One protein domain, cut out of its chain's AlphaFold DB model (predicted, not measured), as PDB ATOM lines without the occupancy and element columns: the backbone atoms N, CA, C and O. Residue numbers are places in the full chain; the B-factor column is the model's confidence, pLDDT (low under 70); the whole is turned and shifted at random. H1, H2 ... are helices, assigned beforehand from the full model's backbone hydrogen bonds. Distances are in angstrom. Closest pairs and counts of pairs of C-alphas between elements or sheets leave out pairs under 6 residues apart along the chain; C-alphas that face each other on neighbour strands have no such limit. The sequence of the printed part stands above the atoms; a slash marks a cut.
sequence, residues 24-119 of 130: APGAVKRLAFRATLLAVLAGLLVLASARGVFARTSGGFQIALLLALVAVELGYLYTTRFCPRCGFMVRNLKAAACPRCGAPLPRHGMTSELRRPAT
ATOM      1  N   ALA A  24      -2.876 147.622  69.435       83.81
ATOM      2  CA  ALA A  24      -2.306 146.779  70.484       83.81
ATOM      3  C   ALA A  24      -0.782 146.980  70.519       83.81
ATOM      4  O   ALA A  24      -0.213 147.411  69.507       83.81
ATOM      5  N   PRO A  25      -0.097 146.666  71.633       82.88
ATOM      6  CA  PRO A  25       1.357 146.735  71.698       82.88
ATOM      7  C   PRO A  25       1.995 145.868  70.606       82.88
ATOM      8  O   PRO A  25       1.556 144.743  70.349       82.88
ATOM      9  N   GLY A  26       3.066 146.357  69.974       81.12
ATOM     10  CA  GLY A  26       3.725 145.625  68.884       81.12
ATOM     11  C   GLY A  26       4.247 144.241  69.298       81.12
ATOM     12  O   GLY A  26       4.310 143.341  68.465       81.12
ATOM     13  N   ALA A  27       4.583 144.048  70.581       82.62
ATOM     14  CA  ALA A  27       4.973 142.752  71.139       82.62
ATOM     15  C   ALA A  27       3.819 141.735  71.127       82.62
ATOM     16  O   ALA A  27       4.001 140.617  70.648       82.62
ATOM     17  N   VAL A  28       2.622 142.149  71.555       86.06
ATOM     18  CA  VAL A  28       1.418 141.302  71.543       86.06
ATOM     19  C   VAL A  28       1.079 140.891  70.114       86.06
ATOM     20  O   VAL A  28       0.836 139.721  69.849       86.06
ATOM     21  N   LYS A  29       1.152 141.826  69.161       86.06
ATOM     22  CA  LYS A  29       0.898 141.520  67.748       86.06
ATOM     23  C   LYS A  29       1.932 140.591  67.126       86.06
ATOM     24  O   LYS A  29       1.562 139.735  66.329       86.06
ATOM     25  N   ARG A  30       3.206 140.714  67.512       85.75
ATOM     26  CA  ARG A  30       4.254 139.758  67.120       85.75
ATOM     27  C   ARG A  30       3.942 138.355  67.627       85.75
ATOM     28  O   ARG A  30       4.035 137.409  66.850       85.75
ATOM     29  N   LEU A  31       3.565 138.224  68.900       86.94
ATOM     30  CA  LEU A  31       3.212 136.931  69.483       86.94
ATOM     31  C   LEU A  31       1.959 136.345  68.820       86.94
ATOM     32  O   LEU A  31       1.982 135.197  68.394       86.94
ATOM     33  N   ALA A  32       0.911 137.153  68.646       88.00
ATOM     34  CA  ALA A  32      -0.322 136.751  67.975       88.00
ATOM     35  C   ALA A  32      -0.074 136.301  66.527       88.00
ATOM     36  O   ALA A  32      -0.620 135.291  66.090       88.00
ATOM     37  N   PHE A  33       0.785 137.008  65.789       88.44
ATOM     38  CA  PHE A  33       1.168 136.625  64.430       88.44
ATOM     39  C   PHE A  33       1.936 135.299  64.398       88.44
ATOM     40  O   PHE A  33       1.615 134.439  63.584       88.44
ATOM     41  N   ARG A  34       2.893 135.094  65.317       89.94
ATOM     42  CA  ARG A  34       3.616 133.816  65.464       89.94
ATOM     43  C   ARG A  34       2.666 132.664  65.780       89.94
ATOM     44  O   ARG A  34       2.732 131.635  65.124       89.94
ATOM     45  N   ALA A  35       1.758 132.863  66.733       89.44
ATOM     46  CA  ALA A  35       0.745 131.872  67.077       89.44
ATOM     47  C   ALA A  35      -0.182 131.569  65.889       89.44
ATOM     48  O   ALA A  35      -0.517 130.414  65.657       89.44
ATOM     49  N   THR A  36      -0.545 132.589  65.102       89.06
ATOM     50  CA  THR A  36      -1.364 132.409  63.892       89.06
ATOM     51  C   THR A  36      -0.635 131.567  62.845       89.06
ATOM     52  O   THR A  36      -1.248 130.672  62.279       89.06
ATOM     53  N   LEU A  37       0.657 131.820  62.603       88.88
ATOM     54  CA  LEU A  37       1.463 131.009  61.684       88.88
ATOM     55  C   LEU A  37       1.527 129.551  62.152       88.88
ATOM     56  O   LEU A  37       1.062 128.673  61.439       88.88
ATOM     57  N   LEU A  38       1.913 129.312  63.410       89.88
ATOM     58  CA  LEU A  38       1.955 127.959  63.977       89.88
ATOM     59  C   LEU A  38       0.602 127.235  63.909       89.88
ATOM     60  O   LEU A  38       0.555 126.039  63.628       89.88
ATOM     61  N   ALA A  39      -0.506 127.946  64.134       90.25
ATOM     62  CA  ALA A  39      -1.844 127.376  64.011       90.25
ATOM     63  C   ALA A  39      -2.184 127.007  62.557       90.25
ATOM     64  O   ALA A  39      -2.762 125.947  62.314       90.25
ATOM     65  N   VAL A  40      -1.804 127.845  61.587       89.25
ATOM     66  CA  VAL A  40      -1.959 127.543  60.155       89.25
ATOM     67  C   VAL A  40      -1.089 126.351  59.761       89.25
ATOM     68  O   VAL A  40      -1.592 125.449  59.096       89.25
ATOM     69  N   LEU A  41       0.164 126.293  60.215       89.69
ATOM     70  CA  LEU A  41       1.061 125.159  59.994       89.69
ATOM     71  C   LEU A  41       0.450 123.860  60.518       89.69
ATOM     72  O   LEU A  41       0.307 122.896  59.768       89.69
ATOM     73  N   ALA A  42       0.040 123.850  61.787       90.06
ATOM     74  CA  ALA A  42      -0.586 122.694  62.413       90.06
ATOM     75  C   ALA A  42      -1.863 122.280  61.667       90.06
ATOM     76  O   ALA A  42      -2.046 121.101  61.372       90.06
ATOM     77  N   GLY A  43      -2.710 123.242  61.290       90.12
ATOM     78  CA  GLY A  43      -3.920 122.986  60.510       90.12
ATOM     79  C   GLY A  43      -3.627 122.359  59.143       90.12
ATOM     80  O   GLY A  43      -4.284 121.392  58.760       90.12
ATOM     81  N   LEU A  44      -2.617 122.858  58.426       88.44
ATOM     82  CA  LEU A  44      -2.183 122.299  57.143       88.44
ATOM     83  C   LEU A  44      -1.623 120.883  57.300       88.44
ATOM     84  O   LEU A  44      -1.951 120.018  56.491       88.44
ATOM     85  N   LEU A  45      -0.836 120.625  58.348       88.81
ATOM     86  CA  LEU A  45      -0.300 119.295  58.639       88.81
ATOM     87  C   LEU A  45      -1.409 118.300  58.988       88.81
ATOM     88  O   LEU A  45      -1.444 117.211  58.421       88.81
ATOM     89  N   VAL A  46      -2.355 118.678  59.853       90.06
ATOM     90  CA  VAL A  46      -3.523 117.845  60.189       90.06
ATOM     91  C   VAL A  46      -4.335 117.531  58.935       90.06
ATOM     92  O   VAL A  46      -4.700 116.380  58.706       90.06
ATOM     93  N   LEU A  47      -4.577 118.530  58.083       87.94
ATOM     94  CA  LEU A  47      -5.332 118.358  56.845       87.94
ATOM     95  C   LEU A  47      -4.600 117.464  55.834       87.94
ATOM     96  O   LEU A  47      -5.229 116.630  55.182       87.94
ATOM     97  N   ALA A  48      -3.281 117.616  55.707       85.62
ATOM     98  CA  ALA A  48      -2.446 116.781  54.849       85.62
ATOM     99  C   ALA A  48      -2.419 115.320  55.332       85.62
ATOM    100  O   ALA A  48      -2.548 114.402  54.517       85.62
ATOM    101  N   SER A  49      -2.337 115.101  56.647       85.31
ATOM    102  CA  SER A  49      -2.424 113.777  57.269       85.31
ATOM    103  C   SER A  49      -3.800 113.143  57.080       85.31
ATOM    104  O   SER A  49      -3.886 112.015  56.600       85.31
ATOM    105  N   ALA A  50      -4.883 113.880  57.351       88.44
ATOM    106  CA  ALA A  50      -6.255 113.396  57.184       88.44
ATOM    107  C   ALA A  50      -6.579 113.023  55.727       88.44
ATOM    108  O   ALA A  50      -7.345 112.098  55.472       88.44
ATOM    109  N   ARG A  51      -5.973 113.714  54.753       85.56
ATOM    110  CA  ARG A  51      -6.106 113.387  53.322       85.56
ATOM    111  C   ARG A  51      -5.139 112.305  52.836       85.56
ATOM    112  O   ARG A  51      -5.168 111.947  51.655       85.56
ATOM    113  N   GLY A  52      -4.287 111.774  53.713       82.88
ATOM    114  CA  GLY A  52      -3.320 110.734  53.374       82.88
ATOM    115  C   GLY A  52      -2.275 111.193  52.356       82.88
ATOM    116  O   GLY A  52      -1.817 110.383  51.551       82.88
ATOM    117  N   VAL A  53      -1.920 112.484  52.346       80.44
ATOM    118  CA  VAL A  53      -0.871 113.028  51.462       80.44
ATOM    119  C   VAL A  53       0.472 112.388  51.803       80.44
ATOM    120  O   VAL A  53       1.203 111.961  50.913       80.44
ATOM    121  N   PHE A  54       0.760 112.232  53.096       77.94
ATOM    122  CA  PHE A  54       1.987 111.593  53.570       77.94
ATOM    123  C   PHE A  54       2.019 110.090  53.255       77.94
ATOM    124  O   PHE A  54       3.041 109.585  52.813       77.94
ATOM    125  N   ALA A  55       0.891 109.382  53.350       77.75
ATOM    126  CA  ALA A  55       0.835 107.949  53.038       77.75
ATOM    127  C   ALA A  55       1.073 107.620  51.547       77.75
ATOM    128  O   ALA A  55       1.407 106.489  51.214       77.75
ATOM    129  N   ARG A  56       0.892 108.597  50.647       79.44
ATOM    130  CA  ARG A  56       0.983 108.424  49.185       79.44
ATOM    131  C   ARG A  56       2.244 109.017  48.554       79.44
ATOM    132  O   ARG A  56       2.380 108.985  47.335       79.44
ATOM    133  N   THR A  57       3.145 109.589  49.348       82.44
ATOM    134  CA  THR A  57       4.318 110.323  48.853       82.44
ATOM    135  C   THR A  57       5.621 109.715  49.356       82.44
ATOM    136  O   THR A  57       5.680 109.148  50.444       82.44
ATOM    137  N   SER A  58       6.683 109.833  48.554       87.25
ATOM    138  CA  SER A  58       8.021 109.392  48.951       87.25
ATOM    139  C   SER A  58       8.558 110.251  50.098       87.25
ATOM    140  O   SER A  58       8.277 111.449  50.167       87.25
ATOM    141  N   GLY A  59       9.381 109.668  50.975       84.56
ATOM    142  CA  GLY A  59       9.956 110.391  52.120       84.56
ATOM    143  C   GLY A  59      10.698 111.674  51.719       84.56
ATOM    144  O   GLY A  59      10.573 112.697  52.388       84.56
ATOM    145  N   GLY A  60      11.382 111.672  50.569       86.56
ATOM    146  CA  GLY A  60      12.037 112.870  50.030       86.56
ATOM    147  C   GLY A  60      11.060 114.006  49.705       86.56
ATOM    148  O   GLY A  60      11.332 115.162  50.029       86.56
ATOM    149  N   PHE A  61       9.891 113.691  49.137       86.69
ATOM    150  CA  PHE A  61       8.853 114.689  48.872       86.69
ATOM    151  C   PHE A  61       8.256 115.243  50.171       86.69
ATOM    152  O   PHE A  61       8.019 116.445  50.270       86.69
ATOM    153  N   GLN A  62       8.061 114.396  51.185       85.50
ATOM    154  CA  GLN A  62       7.569 114.834  52.494       85.50
ATOM    155  C   GLN A  62       8.529 115.843  53.138       85.50
ATOM    156  O   GLN A  62       8.093 116.895  53.602       85.50
ATOM    157  N   ILE A  63       9.836 115.558  53.109       87.81
ATOM    158  CA  ILE A  63      10.873 116.460  53.628       87.81
ATOM    159  C   ILE A  63      10.872 117.779  52.849       87.81
ATOM    160  O   ILE A  63      10.853 118.846  53.459       87.81
ATOM    161  N   ALA A  64      10.844 117.726  51.513       90.12
ATOM    162  CA  ALA A  64      10.804 118.925  50.679       90.12
ATOM    163  C   ALA A  64       9.561 119.786  50.963       90.12
ATOM    164  O   ALA A  64       9.665 121.007  51.073       90.12
ATOM    165  N   LEU A  65       8.397 119.155  51.142       87.62
ATOM    166  CA  LEU A  65       7.149 119.838  51.471       87.62
ATOM    167  C   LEU A  65       7.225 120.522  52.841       87.62
ATOM    168  O   LEU A  65       6.836 121.682  52.964       87.62
ATOM    169  N   LEU A  66       7.753 119.833  53.858       88.44
ATOM    170  CA  LEU A  66       7.944 120.398  55.195       88.44
ATOM    171  C   LEU A  66       8.926 121.573  55.176       88.44
ATOM    172  O   LEU A  66       8.633 122.623  55.748       88.44
ATOM    173  N   LEU A  67      10.053 121.432  54.475       90.88
ATOM    174  CA  LEU A  67      11.031 122.507  54.308       90.88
ATOM    175  C   LEU A  67      10.423 123.719  53.601       90.88
ATOM    176  O   LEU A  67      10.641 124.846  54.042       90.88
ATOM    177  N   ALA A  68       9.629 123.505  52.552       90.12
ATOM    178  CA  ALA A  68       8.931 124.583  51.861       90.12
ATOM    179  C   ALA A  68       7.951 125.311  52.796       90.12
ATOM    180  O   ALA A  68       7.925 126.541  52.821       90.12
ATOM    181  N   LEU A  69       7.192 124.568  53.605       88.81
ATOM    182  CA  LEU A  69       6.248 125.131  54.573       88.81
ATOM    183  C   LEU A  69       6.969 126.009  55.607       88.81
ATOM    184  O   LEU A  69       6.609 127.169  55.801       88.81
ATOM    185  N   VAL A  70       8.047 125.485  56.197       89.38
ATOM    186  CA  VAL A  70       8.886 126.201  57.169       89.38
ATOM    187  C   VAL A  70       9.535 127.437  56.538       89.38
ATOM    188  O   VAL A  70       9.544 128.508  57.145       89.38
ATOM    189  N   ALA A  71      10.045 127.331  55.308       90.25
ATOM    190  CA  ALA A  71      10.657 128.452  54.599       90.25
ATOM    191  C   ALA A  71       9.662 129.600  54.375       90.25
ATOM    192  O   ALA A  71      10.007 130.768  54.578       90.25
ATOM    193  N   VAL A  72       8.414 129.280  54.019       90.12
ATOM    194  CA  VAL A  72       7.340 130.272  53.882       90.12
ATOM    195  C   VAL A  72       7.057 130.953  55.224       90.12
ATOM    196  O   VAL A  72       7.000 132.184  55.277       90.12
ATOM    197  N   GLU A  73       6.942 130.198  56.320       88.00
ATOM    198  CA  GLU A  73       6.722 130.771  57.656       88.00
ATOM    199  C   GLU A  73       7.846 131.720  58.075       88.00
ATOM    200  O   GLU A  73       7.594 132.853  58.503       88.00
ATOM    201  N   LEU A  74       9.098 131.287  57.908       87.31
ATOM    202  CA  LEU A  74      10.277 132.093  58.213       87.31
ATOM    203  C   LEU A  74      10.316 133.360  57.359       87.31
ATOM    204  O   LEU A  74      10.598 134.440  57.883       87.31
ATOM    205  N   GLY A  75       9.964 133.264  56.076       87.75
ATOM    206  CA  GLY A  75       9.834 134.417  55.188       87.75
ATOM    207  C   GLY A  75       8.811 135.429  55.705       87.75
ATOM    208  O   GLY A  75       9.091 136.632  55.763       87.75
ATOM    209  N   TYR A  76       7.648 134.969  56.171       86.75
ATOM    210  CA  TYR A  76       6.637 135.842  56.770       86.75
ATOM    211  C   TYR A  76       7.106 136.474  58.083       86.75
ATOM    212  O   TYR A  76       6.924 137.680  58.275       86.75
ATOM    213  N   LEU A  77       7.746 135.700  58.962       85.12
ATOM    214  CA  LEU A  77       8.320 136.189  60.218       85.12
ATOM    215  C   LEU A  77       9.440 137.207  59.997       85.12
ATOM    216  O   LEU A  77       9.602 138.130  60.795       85.12
ATOM    217  N   TYR A  78      10.213 137.058  58.925       85.75
ATOM    218  CA  TYR A  78      11.297 137.971  58.593       85.75
ATOM    219  C   TYR A  78      10.779 139.287  58.000       85.75
ATOM    220  O   TYR A  78      11.213 140.372  58.397       85.75
ATOM    221  N   THR A  79       9.816 139.207  57.080       86.31
ATOM    222  CA  THR A  79       9.324 140.361  56.308       86.31
ATOM    223  C   THR A  79       8.277 141.192  57.050       86.31
ATOM    224  O   THR A  79       8.183 142.405  56.850       86.31
ATOM    225  N   THR A  80       7.506 140.574  57.946       88.19
ATOM    226  CA  THR A  80       6.408 141.232  58.659       88.19
ATOM    227  C   THR A  80       6.882 141.896  59.942       88.19
ATOM    228  O   THR A  80       7.222 141.241  60.923       88.19
ATOM    229  N   ARG A  81       6.829 143.226  59.982       88.69
ATOM    230  CA  ARG A  81       7.256 144.033  61.128       88.69
ATOM    231  C   ARG A  81       6.056 144.671  61.806       88.69
ATOM    232  O   ARG A  81       5.123 145.111  61.146       88.69
ATOM    233  N   PHE A  82       6.111 144.792  63.127       88.44
ATOM    234  CA  PHE A  82       5.103 145.515  63.902       88.44
ATOM    235  C   PHE A  82       5.739 146.717  64.587       88.44
ATOM    236  O   PHE A  82       6.784 146.595  65.240       88.44
ATOM    237  N   CYS A  83       5.107 147.882  64.447       87.31
ATOM    238  CA  CYS A  83       5.529 149.083  65.150       87.31
ATOM    239  C   CYS A  83       5.417 148.859  66.669       87.31
ATOM    240  O   CYS A  83       4.331 148.515  67.142       87.31
ATOM    241  N   PRO A  84       6.485 149.076  67.455       84.94
ATOM    242  CA  PRO A  84       6.427 148.891  68.904       84.94
ATOM    243  C   PRO A  84       5.483 149.889  69.584       84.94
ATOM    244  O   PRO A  84       4.855 149.535  70.574       84.94
ATOM    245  N   ARG A  85       5.335 151.099  69.023       85.50
ATOM    246  CA  ARG A  85       4.542 152.187  69.612       85.50
ATOM    247  C   ARG A  85       3.044 152.075  69.327       85.50
ATOM    248  O   ARG A  85       2.243 152.216  70.236       85.50
ATOM    249  N   CYS A  86       2.653 151.852  68.070       85.81
ATOM    250  CA  CYS A  86       1.236 151.851  67.667       85.81
ATOM    251  C   CYS A  86       0.708 150.495  67.173       85.81
ATOM    252  O   CYS A  86      -0.459 150.402  66.792       85.81
ATOM    253  N   GLY A  87       1.556 149.463  67.107       84.88
ATOM    254  CA  GLY A  87       1.162 148.125  66.659       84.88
ATOM    255  C   GLY A  87       0.851 147.998  65.166       84.88
ATOM    256  O   GLY A  87       0.345 146.968  64.736       84.88
ATOM    257  N   PHE A  88       1.111 149.025  64.354       88.25
ATOM    258  CA  PHE A  88       0.847 148.962  62.918       88.25
ATOM    259  C   PHE A  88       1.750 147.926  62.230       88.25
ATOM    260  O   PHE A  88       2.962 147.905  62.472       88.25
ATOM    261  N   MET A  89       1.156 147.080  61.385       89.00
ATOM    262  CA  MET A  89       1.860 146.054  60.612       89.00
ATOM    263  C   MET A  89       2.490 146.671  59.356       89.00
ATOM    264  O   MET A  89       1.823 147.366  58.594       89.00
ATOM    265  N   VAL A  90       3.769 146.396  59.113       87.06
ATOM    266  CA  VAL A  90       4.542 146.893  57.968       87.06
ATOM    267  C   VAL A  90       5.292 145.727  57.329       87.06
ATOM    268  O   VAL A  90       6.121 145.101  57.981       87.06
ATOM    269  N   ARG A  91       5.037 145.451  56.045       85.25
ATOM    270  CA  ARG A  91       5.691 144.359  55.288       85.25
ATOM    271  C   ARG A  91       6.888 144.805  54.437       85.25
ATOM    272  O   ARG A  91       7.667 143.983  53.979       85.25
ATOM    273  N   ASN A  92       7.048 146.108  54.207       78.31
ATOM    274  CA  ASN A  92       8.153 146.647  53.411       78.31
ATOM    275  C   ASN A  92       9.377 146.857  54.305       78.31
ATOM    276  O   ASN A  92       9.302 147.757  55.131       78.31
ATOM    277  N   LEU A  93      10.481 146.114  54.131       75.56
ATOM    278  CA  LEU A  93      11.702 146.236  54.951       75.56
ATOM    279  C   LEU A  93      12.458 147.568  54.781       75.56
ATOM    280  O   LEU A  93      13.190 147.971  55.684       75.56
ATOM    281  N   LYS A  94      12.266 148.285  53.664       78.44
ATOM    282  CA  LYS A  94      12.986 149.539  53.379       78.44
ATOM    283  C   LYS A  94      12.579 150.681  54.316       78.44
ATOM    284  O   LYS A  94      13.406 151.534  54.632       78.44
ATOM    285  N   ALA A  95      11.331 150.689  54.791       79.31
ATOM    286  CA  ALA A  95      10.825 151.742  55.669       79.31
ATOM    287  C   ALA A  95      11.562 151.741  57.023       79.31
ATOM    288  O   ALA A  95      11.560 150.733  57.732       79.31
ATOM    289  N   ALA A  96      12.185 152.867  57.384       82.75
ATOM    290  CA  ALA A  96      12.865 153.040  58.672       82.75
ATOM    291  C   ALA A  96      11.913 153.491  59.794       82.75
ATOM    292  O   ALA A  96      12.158 153.190  60.959       82.75
ATOM    293  N   ALA A  97      10.819 154.169  59.442       87.19
ATOM    294  CA  ALA A  97       9.833 154.712  60.368       87.19
ATOM    295  C   ALA A  97       8.430 154.169  60.076       87.19
ATOM    296  O   ALA A  97       8.100 153.788  58.951       87.19
ATOM    297  N   CYS A  98       7.593 154.121  61.108       86.94
ATOM    298  CA  CYS A  98       6.210 153.697  61.001       86.94
ATOM    299  C   CYS A  98       5.388 154.759  60.253       86.94
ATOM    300  O   CYS A  98       5.342 155.897  60.717       86.94
ATOM    301  N   PRO A  99       4.651 154.403  59.183       87.19
ATOM    302  CA  PRO A  99       3.855 155.369  58.420       87.19
ATOM    303  C   PRO A  99       2.670 155.941  59.213       87.19
ATOM    304  O   PRO A  99       2.097 156.947  58.824       87.19
ATOM    305  N   ARG A 100       2.288 155.300  60.327       86.56
ATOM    306  CA  ARG A 100       1.162 155.731  61.164       86.56
ATOM    307  C   ARG A 100       1.565 156.697  62.278       86.56
ATOM    308  O   ARG A 100       0.777 157.562  62.629       86.56
ATOM    309  N   CYS A 101       2.732 156.507  62.897       87.44
ATOM    310  CA  CYS A 101       3.125 157.272  64.091       87.44
ATOM    311  C   CYS A 101       4.565 157.800  64.074       87.44
ATOM    312  O   CYS A 101       5.030 158.305  65.093       87.44
ATOM    313  N   GLY A 102       5.305 157.610  62.980       86.06
ATOM    314  CA  GLY A 102       6.682 158.085  62.817       86.06
ATOM    315  C   GLY A 102       7.740 157.357  63.655       86.06
ATOM    316  O   GLY A 102       8.928 157.582  63.459       86.06
ATOM    317  N   ALA A 103       7.352 156.459  64.568       87.81
ATOM    318  CA  ALA A 103       8.302 155.739  65.417       87.81
ATOM    319  C   ALA A 103       9.249 154.848  64.589       87.81
ATOM    320  O   ALA A 103       8.796 154.254  63.603       87.81
ATOM    321  N   PRO A 104      10.521 154.686  64.999       86.62
ATOM    322  CA  PRO A 104      11.450 153.797  64.313       86.62
ATOM    323  C   PRO A 104      10.911 152.364  64.284       86.62
ATOM    324  O   PRO A 104      10.298 151.874  65.238       86.62
ATOM    325  N   LEU A 105      11.119 151.696  63.154       85.62
ATOM    326  CA  LEU A 105      10.769 150.297  62.955       85.62
ATOM    327  C   LEU A 105      11.986 149.403  63.226       85.62
ATOM    328  O   LEU A 105      13.129 149.826  63.022       85.62
ATOM    329  N   PRO A 106      11.759 148.151  63.654       83.50
ATOM    330  CA  PRO A 106      12.834 147.174  63.751       83.50
ATOM    331  C   PRO A 106      13.416 146.841  62.373       83.50
ATOM    332  O   PRO A 106      12.753 147.023  61.345       83.50
ATOM    333  N   ARG A 107      14.653 146.333  62.335       80.25
ATOM    334  CA  ARG A 107      15.311 145.949  61.069       80.25
ATOM    335  C   ARG A 107      14.524 144.871  60.316       80.25
ATOM    336  O   ARG A 107      14.240 145.048  59.136       80.25
ATOM    337  N   HIS A 108      14.106 143.817  61.009       81.19
ATOM    338  CA  HIS A 108      13.287 142.729  60.469       81.19
ATOM    339  C   HIS A 108      12.225 142.298  61.490       81.19
ATOM    340  O   HIS A 108      12.221 142.752  62.632       81.19
ATOM    341  N   GLY A 109      11.276 141.457  61.071       76.81
ATOM    342  CA  GLY A 109      10.119 141.073  61.889       76.81
ATOM    343  C   GLY A 109      10.448 140.229  63.121       76.81
ATOM    344  O   GLY A 109       9.684 140.216  64.092       76.81
ATOM    345  N   MET A 110      11.612 139.574  63.114       76.06
ATOM    346  CA  MET A 110      12.060 138.714  64.210       76.06
ATOM    347  C   MET A 110      12.783 139.462  65.337       76.06
ATOM    348  O   MET A 110      12.854 138.919  66.436       76.06
ATOM    349  N   THR A 111      13.276 140.687  65.114       71.00
ATOM    350  CA  THR A 111      14.002 141.466  66.131       71.00
ATOM    351  C   THR A 111      13.174 142.608  66.711       71.00
ATOM    352  O   THR A 111      12.299 143.190  66.068       71.00
ATOM    353  N   SER A 112      13.462 142.935  67.971       68.56
ATOM    354  CA  SER A 112      13.035 144.178  68.625       68.56
ATOM    355  C   SER A 112      14.020 145.326  68.387       68.56
ATOM    356  O   SER A 112      13.688 146.474  68.681       68.56
ATOM    357  N   GLU A 113      15.203 145.032  67.840       74.56
ATOM    358  CA  GLU A 113      16.258 146.008  67.612       74.56
ATOM    359  C   GLU A 113      15.827 147.048  66.570       74.56
ATOM    360  O   GLU A 113      15.584 146.755  65.392       74.56
ATOM    361  N   LEU A 114      15.697 148.285  67.044       73.62
ATOM    362  CA  LEU A 114      15.279 149.422  66.246       73.62
ATOM    363  C   LEU A 114      16.364 149.787  65.240       73.62
ATOM    364  O   LEU A 114      17.552 149.830  65.561       73.62
ATOM    365  N   ARG A 115      15.954 150.121  64.015       66.69
ATOM    366  CA  ARG A 115      16.875 150.712  63.049       66.69
ATOM    367  C   ARG A 115      17.319 152.074  63.586       66.69
ATOM    368  O   ARG A 115      16.509 152.998  63.646       66.69
ATOM    369  N   ARG A 116      18.590 152.204  63.987       63.22
ATOM    370  CA  ARG A 116      19.169 153.516  64.310       63.22
ATOM    371  C   ARG A 116      19.081 154.410  63.062       63.22
ATOM    372  O   ARG A 116      19.441 153.943  61.978       63.22
ATOM    373  N   PRO A 117      18.568 155.646  63.175       58.09
ATOM    374  CA  PRO A 117      18.605 156.590  62.066       58.09
ATOM    375  C   PRO A 117      20.068 156.909  61.729       58.09
ATOM    376  O   PRO A 117      20.883 157.110  62.624       58.09
ATOM    377  N   ALA A 118      20.400 156.947  60.436       57.16
ATOM    378  CA  ALA A 118      21.762 157.169  59.933       57.16
ATOM    379  C   ALA A 118      22.347 158.558  60.285       57.16
ATOM    380  O   ALA A 118      23.507 158.837  60.013       57.16
ATOM    381  N   THR A 119      21.563 159.441  60.906       54.69
ATOM    382  CA  THR A 119      21.929 160.832  61.196       54.69
ATOM    383  C   THR A 119      22.854 161.014  62.402       54.69
ATOM    384  O   THR A 119      23.287 162.134  62.656       54.69
TER     385      THR A 119
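AT A GLANCE: This is residues 24 to 119 of the 130 residues of an uncharacterized protein of Deltaproteobacteria bacterium (UniProt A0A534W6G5). A long helical hairpin of H1 and H2, loosely joined and free-standing around its turn, has a small head of loops, residues 80 to 119, at the other end. Of the 96 printed residues, 46, under half, are in the two named helices, H1 then H2; there is no named strand, and the class is all helix. The whole is a loose rod, 57 by 26 by 17 A, with radius of gyration of the C-alphas 17.2 A.

IN THESE COORDINATES: H1, residues 26 to 50, begins at C-alpha 26 (3.725, 145.625, 68.884) and is 35.7 A long. H2, residues 59 to 79, is 30.3 A long and ends at C-alpha 79 (9.324, 140.361, 56.308).

HOW THE PARTS SIT: H1 and H2 form a helical hairpin, opposite ways at a shallow tilt of 18 degrees. They only just touch, with 3 pairs of C-alphas within 8 A, through residues 34 to 41 and 69 to 77 alone; the closest C-alphas, Leu 37 and Glu 73, are 6.6 A apart. In both, every O i to N i+4 pair is within hydrogen-bond range. Residues 81 to 82 pair with 89 to 90, antiparallel.

THE WHOLE: The C-alphas farthest apart, Arg 56 and Thr 119, are 57.7 A apart. The printed part has no cut, and the H1 to H2 link is short. Model pLDDT is under 70 at residues 112 and 115 to 119.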